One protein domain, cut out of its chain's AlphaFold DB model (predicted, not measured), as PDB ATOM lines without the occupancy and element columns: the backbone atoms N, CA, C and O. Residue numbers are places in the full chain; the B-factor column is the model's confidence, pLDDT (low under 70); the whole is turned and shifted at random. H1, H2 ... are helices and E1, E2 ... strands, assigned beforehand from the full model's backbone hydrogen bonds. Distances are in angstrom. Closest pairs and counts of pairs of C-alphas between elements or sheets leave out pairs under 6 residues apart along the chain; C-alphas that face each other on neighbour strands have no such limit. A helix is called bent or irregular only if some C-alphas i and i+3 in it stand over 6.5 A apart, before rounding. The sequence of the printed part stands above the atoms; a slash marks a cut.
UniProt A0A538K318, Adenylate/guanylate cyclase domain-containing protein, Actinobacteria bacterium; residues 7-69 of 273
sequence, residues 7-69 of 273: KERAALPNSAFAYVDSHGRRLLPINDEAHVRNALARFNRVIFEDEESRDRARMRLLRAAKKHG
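Overview. This is residues 7 to 69 of the 273 residues of the protein "Adenylate/guanylate cyclase domain-containing protein" of Actinobacteria bacterium (UniProt A0A538K318). Two helices, H2 and H3, lie side by side as a helical hairpin, and a small hairpin of two short strands packs over the pair, E1 on H3 and E2 on H2. H1, a short helix of four residues, lies away from both longer helices, and its centre is the farthest of the elements from the mean of the C-alphas, at 15.3 A. The printed part has 63 residues, with three named helices and two named strands in the order H1, E1, E2, H2, H3; the class is mostly helix, and the sheet, E1 - E2, is antiparallel. The whole is compact, with a radius of gyration of the C-alphas of 10.9 A and spans of 28 by 26 by 17 A.

Along the chain. H1 holds residues 7 to 10, and C-alpha 7 is at (361.048, 442.510, 325.019). E1 holds residues 17 to 20 and measures 7.1 A from first to last C-alpha; E2, residues 26 to 29, measures 7.6 A. H2, residues 33 to 45, begins with C-alpha 33 at (368.860, 461.092, 325.513) and measures 19.4 A; it is irregular, with C-alphas 41 and 44 standing 7.3 A apart. H3, residues 51 to 67, is the longest helix at 24.1 A and ends with C-alpha 67 at (370.180, 465.323, 318.013).

Arrangement. E1 and E2 form an antiparallel hairpin, with 161 degrees between their directions. N 18 and O 28 are within hydrogen-bond range at 2.9 A, and so are N 27 and O 19 at 2.8 A. The closest C-alphas of E1 and H3 are those of Ala 18 and Ala 57, 4.6 A apart. The closest C-alphas of E2 and H2 are those of Leu 28 and Ala 39, 4.7 A apart. E1 and H2 are near each other, with 8 pairs of C-alphas within 10 A, and so are E2 and H3, with 7. H2 and H3 touch, the closest C-alphas being those of Val 36 and Ala 65, 6.1 A apart; H3 touches H2 with residues 58 to 65 alone. They run opposite ways at a shallow tilt of 25 degrees and form a helical hairpin. H1 is apart from E2, H2 and H3. In H3 every O i to N i+4 pair is within hydrogen-bond range, in H2 7 of 9 are, and H1 is too short for such a pair.

Size, cuts and confidence. The two C-alphas farthest apart are those of His 23 and Gly 69, at 31.6 A. The printed part has no cut. The links E1 to E2, E2 to H2 and H2 to H3 are tight, the link H1 to E1 is short, and there is no long link. The mean pLDDT of the printed part is 79.5; it is under 70 at residues 9, 41, 44, 50 to 52, 55 and 69.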
ATOM      1  N   LYS A   7     361.906 442.784 326.181       71.25
ATOM      2  CA  LYS A   7     361.048 442.510 325.019       71.25
ATOM      3  C   LYS A   7     360.890 443.733 324.105       71.25
ATOM      4  O   LYS A   7     360.974 443.607 322.889       71.25
ATOM      5  N   GLU A   8     360.753 444.923 324.688       71.44
ATOM      6  CA  GLU A   8     360.655 446.195 323.955       71.44
ATOM      7  C   GLU A   8     361.983 446.558 323.280       71.44
ATOM      8  O   GLU A   8     362.002 447.007 322.138       71.44
ATOM      9  N   ARG A   9     363.116 446.273 323.938       67.88
ATOM     10  CA  ARG A   9     364.451 446.445 323.340       67.88
ATOM     11  C   ARG A   9     364.698 445.541 322.133       67.88
ATOM     12  O   ARG A   9     365.367 445.969 321.195       67.88
ATOM     13  N   ALA A  10     364.173 444.315 322.136       74.06
ATOM     14  CA  ALA A  10     364.316 443.392 321.008       74.06
ATOM     15  C   ALA A  10     363.565 443.875 319.751       74.06
ATOM     16  O   ALA A  10     364.017 443.621 318.633       74.06
ATOM     17  N   ALA A  11     362.471 444.624 319.932       81.81
ATOM     18  CA  ALA A  11     361.653 445.169 318.850       81.81
ATOM     19  C   ALA A  11     362.236 446.440 318.199       81.81
ATOM     20  O   ALA A  11     361.767 446.855 317.139       81.81
ATOM     21  N   LEU A  12     363.255 447.066 318.799       84.56
ATOM     22  CA  LEU A  12     363.863 448.277 318.246       84.56
ATOM     23  C   LEU A  12     364.669 447.983 316.964       84.56
ATOM     24  O   LEU A  12     365.398 446.986 316.912       84.56
ATOM     25  N   PRO A  13     364.607 448.862 315.945       87.56
ATOM     26  CA  PRO A  13     365.362 448.689 314.706       87.56
ATOM     27  C   PRO A  13     366.872 448.838 314.941       87.56
ATOM     28  O   PRO A  13     367.303 449.488 315.890       87.56
ATOM     29  N   ASN A  14     367.705 448.322 314.031       86.88
ATOM     30  CA  ASN A  14     369.169 448.469 314.121       86.88
ATOM     31  C   ASN A  14     369.632 449.940 314.149       86.88
ATOM     32  O   ASN A  14     370.701 450.239 314.674       86.88
ATOM     33  N   SER A  15     368.834 450.870 313.615       85.81
ATOM     34  CA  SER A  15     369.088 452.315 313.690       85.81
ATOM     35  C   SER A  15     368.976 452.888 315.108       85.81
ATOM     36  O   SER A  15     369.513 453.961 315.370       85.81
ATOM     37  N   ALA A  16     368.334 452.171 316.033       91.44
ATOM     38  CA  ALA A  16     368.250 452.525 317.447       91.44
ATOM     39  C   ALA A  16     369.552 452.243 318.220       91.44
ATOM     40  O   ALA A  16     369.624 452.516 319.417       91.44
ATOM     41  N   PHE A  17     370.574 451.693 317.558       92.44
ATOM     42  CA  PHE A  17     371.838 451.282 318.157       92.44
ATOM     43  C   PHE A  17     373.014 451.861 317.370       92.44
ATOM     44  O   PHE A  17     372.999 451.941 316.136       92.44
ATOM     45  N   ALA A  18     374.055 452.274 318.088       89.81
ATOM     46  CA  ALA A  18     375.251 452.806 317.456       89.81
ATOM     47  C   ALA A  18     376.072 451.694 316.787       89.81
ATOM     48  O   ALA A  18     376.648 451.938 315.733       89.81
ATOM     49  N   TYR A  19     376.085 450.480 317.349       92.19
ATOM     50  CA  TYR A  19     376.872 449.358 316.838       92.19
ATOM     51  C   TYR A  19     376.057 448.060 316.809       92.19
ATOM     52  O   TYR A  19     375.308 447.770 317.742       92.19
ATOM     53  N   VAL A  20     376.214 447.285 315.739       90.62
ATOM     54  CA  VAL A  20     375.725 445.906 315.624       90.62
ATOM     55  C   VAL A  20     376.919 445.081 315.165       90.62
ATOM     56  O   VAL A  20     377.515 445.434 314.150       90.62
ATOM     57  N   ASP A  21     377.295 444.066 315.938       87.75
ATOM     58  CA  ASP A  21     378.431 443.197 315.609       87.75
ATOM     59  C   ASP A  21     378.055 442.145 314.542       87.75
ATOM     60  O   ASP A  21     376.884 442.009 314.166       87.75
ATOM     61  N   SER A  22     379.035 441.391 314.041       85.44
ATOM     62  CA  SER A  22     378.857 440.349 313.022       85.44
ATOM     63  C   SER A  22     377.961 439.199 313.483       85.44
ATOM     64  O   SER A  22     377.435 438.455 312.657       85.44
ATOM     65  N   HIS A  23     377.768 439.051 314.796       88.00
ATOM     66  CA  HIS A  23     376.882 438.066 315.413       88.00
ATOM     67  C   HIS A  23     375.456 438.615 315.609       88.00
ATOM     68  O   HIS A  23     374.598 437.945 316.184       88.00
ATOM     69  N   GLY A  24     375.179 439.838 315.138       86.12
ATOM     70  CA  GLY A  24     373.874 440.489 315.222       86.12
ATOM     71  C   GLY A  24     373.567 441.106 316.589       86.12
ATOM     72  O   GLY A  24     372.437 441.552 316.826       86.12
ATOM     73  N   ARG A  25     374.538 441.168 317.508       87.88
ATOM     74  CA  ARG A  25     374.346 441.758 318.833       87.88
ATOM     75  C   ARG A  25     374.293 443.274 318.719       87.88
ATOM     76  O   ARG A  25     375.231 443.933 318.280       87.88
ATOM     77  N   ARG A  26     373.190 443.848 319.195       90.75
ATOM     78  CA  ARG A  26     372.962 445.295 319.206       90.75
ATOM     79  C   ARG A  26     373.564 445.921 320.463       90.75
ATOM     80  O   ARG A  26     373.190 445.573 321.586       90.75
ATOM     81  N   LEU A  27     374.494 446.850 320.286       88.31
ATOM     82  CA  LEU A  27     375.255 447.501 321.349       88.31
ATOM     83  C   LEU A  27     375.092 449.020 321.265       88.31
ATOM     84  O   LEU A  27     374.848 449.579 320.199       88.31
ATOM     85  N   LEU A  28     375.257 449.689 322.412       90.00
ATOM     86  CA  LEU A  28     375.175 451.150 322.531       90.00
ATOM     87  C   LEU A  28     373.836 451.707 322.009       90.00
ATOM     88  O   LEU A  28     373.795 452.301 320.931       90.00
ATOM     89  N   PRO A  29     372.729 451.506 322.744       91.88
ATOM     90  CA  PRO A  29     371.439 452.067 322.360       91.88
ATOM     91  C   PRO A  29     371.522 453.597 322.293       91.88
ATOM     92  O   PRO A  29     372.195 454.218 323.112       91.88
ATOM     93  N   ILE A  30     370.842 454.196 321.319       91.81
ATOM     94  CA  ILE A  30     370.860 455.641 321.032       91.81
ATOM     95  C   ILE A  30     369.465 456.188 320.699       91.81
ATOM     96  O   ILE A  30     369.332 457.207 320.027       91.81
ATOM     97  N   ASN A  31     368.413 455.494 321.132       86.56
ATOM     98  CA  ASN A  31     367.020 455.828 320.825       86.56
ATOM     99  C   ASN A  31     366.467 457.016 321.632       86.56
ATOM    100  O   ASN A  31     365.450 457.584 321.241       86.56
ATOM    101  N   ASP A  32     367.113 457.386 322.737       86.75
ATOM    102  CA  ASP A  32     366.767 458.557 323.541       86.75
ATOM    103  C   ASP A  32     368.002 459.165 324.222       86.75
ATOM    104  O   ASP A  32     369.105 458.617 324.185       86.75
ATOM    105  N   GLU A  33     367.806 460.311 324.868       79.12
ATOM    106  CA  GLU A  33     368.860 461.092 325.513       79.12
ATOM    107  C   GLU A  33     369.616 460.312 326.606       79.12
ATOM    108  O   GLU A  33     370.845 460.394 326.693       79.12
ATOM    109  N   ALA A  34     368.918 459.521 327.427       77.62
ATOM    110  CA  ALA A  34     369.539 458.743 328.499       77.62
ATOM    111  C   ALA A  34     370.400 457.608 327.930       77.62
ATOM    112  O   ALA A  34     371.533 457.393 328.375       77.62
ATOM    113  N   HIS A  35     369.892 456.926 326.907       87.56
ATOM    114  CA  HIS A  35     370.624 455.907 326.172       87.56
ATOM    115  C   HIS A  35     371.854 456.485 325.480       87.56
ATOM    116  O   HIS A  35     372.934 455.919 325.621       87.56
ATOM    117  N   VAL A  36     371.741 457.654 324.850       81.50
ATOM    118  CA  VAL A  36     372.885 458.330 324.233       81.50
ATOM    119  C   VAL A  36     373.941 458.705 325.273       81.50
ATOM    120  O   VAL A  36     375.111 458.395 325.064       81.50
ATOM    121  N   ARG A  37     373.576 459.284 326.427       73.81
ATOM    122  CA  ARG A  37     374.545 459.558 327.511       73.81
ATOM    123  C   ARG A  37     375.245 458.290 328.002       73.81
ATOM    124  O   ARG A  37     376.459 458.287 328.201       73.81
ATOM    125  N   ASN A  38     374.499 457.204 328.179       75.81
ATOM    126  CA  ASN A  38     375.047 455.928 328.634       75.81
ATOM    127  C   ASN A  38     375.949 455.280 327.570       75.81
ATOM    128  O   ASN A  38     377.030 454.782 327.873       75.81
ATOM    129  N   ALA A  39     375.541 455.334 326.304       84.69
ATOM    130  CA  ALA A  39     376.334 454.872 325.176       84.69
ATOM    131  C   ALA A  39     377.632 455.679 325.050       84.69
ATOM    132  O   ALA A  39     378.698 455.089 324.878       84.69
ATOM    133  N   LEU A  40     377.575 456.999 325.255       76.88
ATOM    134  CA  LEU A  40     378.761 457.847 325.334       76.88
ATOM    135  C   LEU A  40     379.716 457.387 326.452       76.88
ATOM    136  O   LEU A  40     380.909 457.202 326.227       76.88
ATOM    137  N   ALA A  41     379.192 457.111 327.645       68.62
ATOM    138  CA  ALA A  41     379.998 456.639 328.772       68.62
ATOM    139  C   ALA A  41     380.600 455.232 328.564       68.62
ATOM    140  O   ALA A  41     381.598 454.879 329.197       68.62
ATOM    141  N   ARG A  42     379.991 454.404 327.705       76.31
ATOM    142  CA  ARG A  42     380.341 452.983 327.542       76.31
ATOM    143  C   ARG A  42     381.062 452.639 326.251       76.31
ATOM    144  O   ARG A  42     381.633 451.558 326.199       76.31
ATOM    145  N   PHE A  43     381.062 453.504 325.241       79.94
ATOM    146  CA  PHE A  43     381.673 453.231 323.931       79.94
ATOM    147  C   PHE A  43     383.103 452.707 324.038       79.94
ATOM    148  O   PHE A  43     383.459 451.714 323.422       79.94
ATOM    149  N   ASN A  44     383.880 453.321 324.922       63.72
ATOM    150  CA  ASN A  44     385.269 452.993 325.200       63.72
ATOM    151  C   ASN A  44     385.482 451.623 325.886       63.72
ATOM    152  O   ASN A  44     386.616 451.171 326.014       63.72
ATOM    153  N   ARG A  45     384.403 450.975 326.346       74.62
ATOM    154  CA  ARG A  45     384.381 449.619 326.925       74.62
ATOM    155  C   ARG A  45     383.842 448.573 325.942       74.62
ATOM    156  O   ARG A  45     383.788 447.396 326.288       74.62
ATOM    157  N   VAL A  46     383.368 448.993 324.767       76.00
ATOM    158  CA  VAL A  46     382.853 448.085 323.741       76.00
ATOM    159  C   VAL A  46     384.018 447.576 322.904       76.00
ATOM    160  O   VAL A  46     384.845 448.357 322.434       76.00
ATOM    161  N   ILE A  47     384.075 446.257 322.738       76.56
ATOM    162  CA  ILE A  47     385.000 445.600 321.817       76.56
ATOM    163  C   ILE A  47     384.369 445.672 320.425       76.56
ATOM    164  O   ILE A  47     383.226 445.251 320.243       76.56
ATOM    165  N   PHE A  48     385.103 446.243 319.475       76.75
ATOM    166  CA  PHE A  48     384.717 446.329 318.069       76.75
ATOM    167  C   PHE A  48     385.540 445.325 317.267       76.75
ATOM    168  O   PHE A  48     386.680 445.042 317.631       76.75
ATOM    169  N   GLU A  49     384.963 444.806 316.190       82.00
ATOM    170  CA  GLU A  49     385.619 443.823 315.316       82.00
ATOM    171  C   GLU A  49     386.761 444.451 314.518       82.00
ATOM    172  O   GLU A  49     387.821 443.854 314.350       82.00
ATOM    173  N   ASP A  50     386.557 445.693 314.084       68.38
ATOM    174  CA  ASP A  50     387.508 446.464 313.300       68.38
ATOM    175  C   ASP A  50     387.359 447.975 313.574       68.38
ATOM    176  O   ASP A  50     386.406 448.439 314.217       68.38
ATOM    177  N   GLU A  51     388.333 448.760 313.108       56.66
ATOM    178  CA  GLU A  51     388.349 450.211 313.335       56.66
ATOM    179  C   GLU A  51     387.254 450.938 312.549       56.66
ATOM    180  O   GLU A  51     386.685 451.901 313.056       56.66
ATOM    181  N   GLU A  52     386.894 450.472 311.351       64.88
ATOM    182  CA  GLU A  52     385.836 451.109 310.564       64.88
ATOM    183  C   GLU A  52     384.470 450.947 311.243       64.88
ATOM    184  O   GLU A  52     383.653 451.867 311.270       64.88
ATOM    185  N   SER A  53     384.222 449.782 311.835       70.12
ATOM    186  CA  SER A  53     383.047 449.465 312.641       70.12
ATOM    187  C   SER A  53     382.971 450.346 313.886       70.12
ATOM    188  O   SER A  53     381.904 450.894 314.197       70.12
ATOM    189  N   ARG A  54     384.111 450.562 314.553       75.00
ATOM    190  CA  ARG A  54     384.241 451.516 315.662       75.00
ATOM    191  C   ARG A  54     383.926 452.943 315.213       75.00
ATOM    192  O   ARG A  54     383.151 453.627 315.883       75.00
ATOM    193  N   ASP A  55     384.454 453.378 314.075       60.38
ATOM    194  CA  ASP A  55     384.241 454.724 313.536       60.38
ATOM    195  C   ASP A  55     382.787 454.963 313.112       60.38
ATOM    196  O   ASP A  55     382.190 455.981 313.481       60.38
ATOM    197  N   ARG A  56     382.156 453.997 312.431       74.88
ATOM    198  CA  ARG A  56     380.723 454.044 312.093       74.88
ATOM    199  C   ARG A  56     379.861 454.177 313.348       74.88
ATOM    200  O   ARG A  56     378.940 455.003 313.382       74.88
ATOM    201  N   ALA A  57     380.174 453.411 314.393       79.19
ATOM    202  CA  ALA A  57     379.471 453.490 315.667       79.19
ATOM    203  C   ALA A  57     379.687 454.834 316.372       79.19
ATOM    204  O   ALA A  57     378.730 455.434 316.869       79.19
ATOM    205  N   ARG A  58     380.920 455.354 316.353       75.75
ATOM    206  CA  ARG A  58     381.262 456.678 316.888       75.75
ATOM    207  C   ARG A  58     380.448 457.765 316.193       75.75
ATOM    208  O   ARG A  58     379.806 458.565 316.868       75.75
ATOM    209  N   MET A  59     380.412 457.764 314.859       72.19
ATOM    210  CA  MET A  59     379.664 458.741 314.059       72.19
ATOM    211  C   MET A  59     378.164 458.704 314.357       72.19
ATOM    212  O   MET A  59     377.543 459.755 314.527       72.19
ATOM    213  N   ARG A  60     377.566 457.510 314.455       83.56
ATOM    214  CA  ARG A  60     376.147 457.363 314.824       83.56
ATOM    215  C   ARG A  60     375.861 457.921 316.211       83.56
ATOM    216  O   ARG A  60     374.888 458.649 316.391       83.56
ATOM    217  N   LEU A  61     376.732 457.625 317.168       84.75
ATOM    218  CA  LEU A  61     376.589 458.067 318.546       84.75
ATOM    219  C   LEU A  61     376.793 459.582 318.701       84.75
ATOM    220  O   LEU A  61     376.028 460.222 319.416       84.75
ATOM    221  N   LEU A  62     377.737 460.184 317.971       78.06
ATOM    222  CA  LEU A  62     377.916 461.640 317.920       78.06
ATOM    223  C   LEU A  62     376.717 462.347 317.270       78.06
ATOM    224  O   LEU A  62     376.251 463.362 317.786       78.06
ATOM    225  N   ARG A  63     376.163 461.797 316.178       76.94
ATOM    226  CA  ARG A  63     374.925 462.317 315.566       76.94
ATOM    227  C   ARG A  63     373.749 462.249 316.535       76.94
ATOM    228  O   ARG A  63     372.987 463.207 316.631       76.94
ATOM    229  N   ALA A  64     373.621 461.147 317.270       80.19
ATOM    230  CA  ALA A  64     372.592 460.999 318.288       80.19
ATOM    231  C   ALA A  64     372.796 461.990 319.447       80.19
ATOM    232  O   ALA A  64     371.849 462.656 319.850       80.19
ATOM    233  N   ALA A  65     374.034 462.178 319.918       76.81
ATOM    234  CA  ALA A  65     374.372 463.183 320.928       76.81
ATOM    235  C   ALA A  65     373.958 464.586 320.482       76.81
ATOM    236  O   ALA A  65     373.233 465.265 321.205       76.81
ATOM    237  N   LYS A  66     374.298 464.967 319.246       73.69
ATOM    238  CA  LYS A  66     373.890 466.243 318.651       73.69
ATOM    239  C   LYS A  66     372.365 466.382 318.563       73.69
ATOM    240  O   LYS A  66     371.838 467.412 318.967       73.69
ATOM    241  N   LYS A  67     371.655 465.347 318.092       77.94
ATOM    242  CA  LYS A  67     370.180 465.323 318.013       77.94
ATOM    243  C   LYS A  67     369.525 465.572 319.373       77.94
ATOM    244  O   LYS A  67     368.493 466.229 319.440       77.94
ATOM    245  N   HIS A  68     370.128 465.059 320.440       76.31
ATOM    246  CA  HIS A  68     369.636 465.196 321.809       76.31
ATOM    247  C   HIS A  68     370.268 466.370 322.581       76.31
ATOM    248  O   HIS A  68     370.091 466.460 323.791       76.31
ATOM    249  N   GLY A  69     371.019 467.263 321.921       63.19
ATOM    250  CA  GLY A  69     371.662 468.410 322.578       63.19
ATOM    251  C   GLY A  69     372.731 468.031 323.613       63.19
ATOM    252  O   GLY A  69     373.074 468.832 324.480       63.19
TER     253      GLY A  69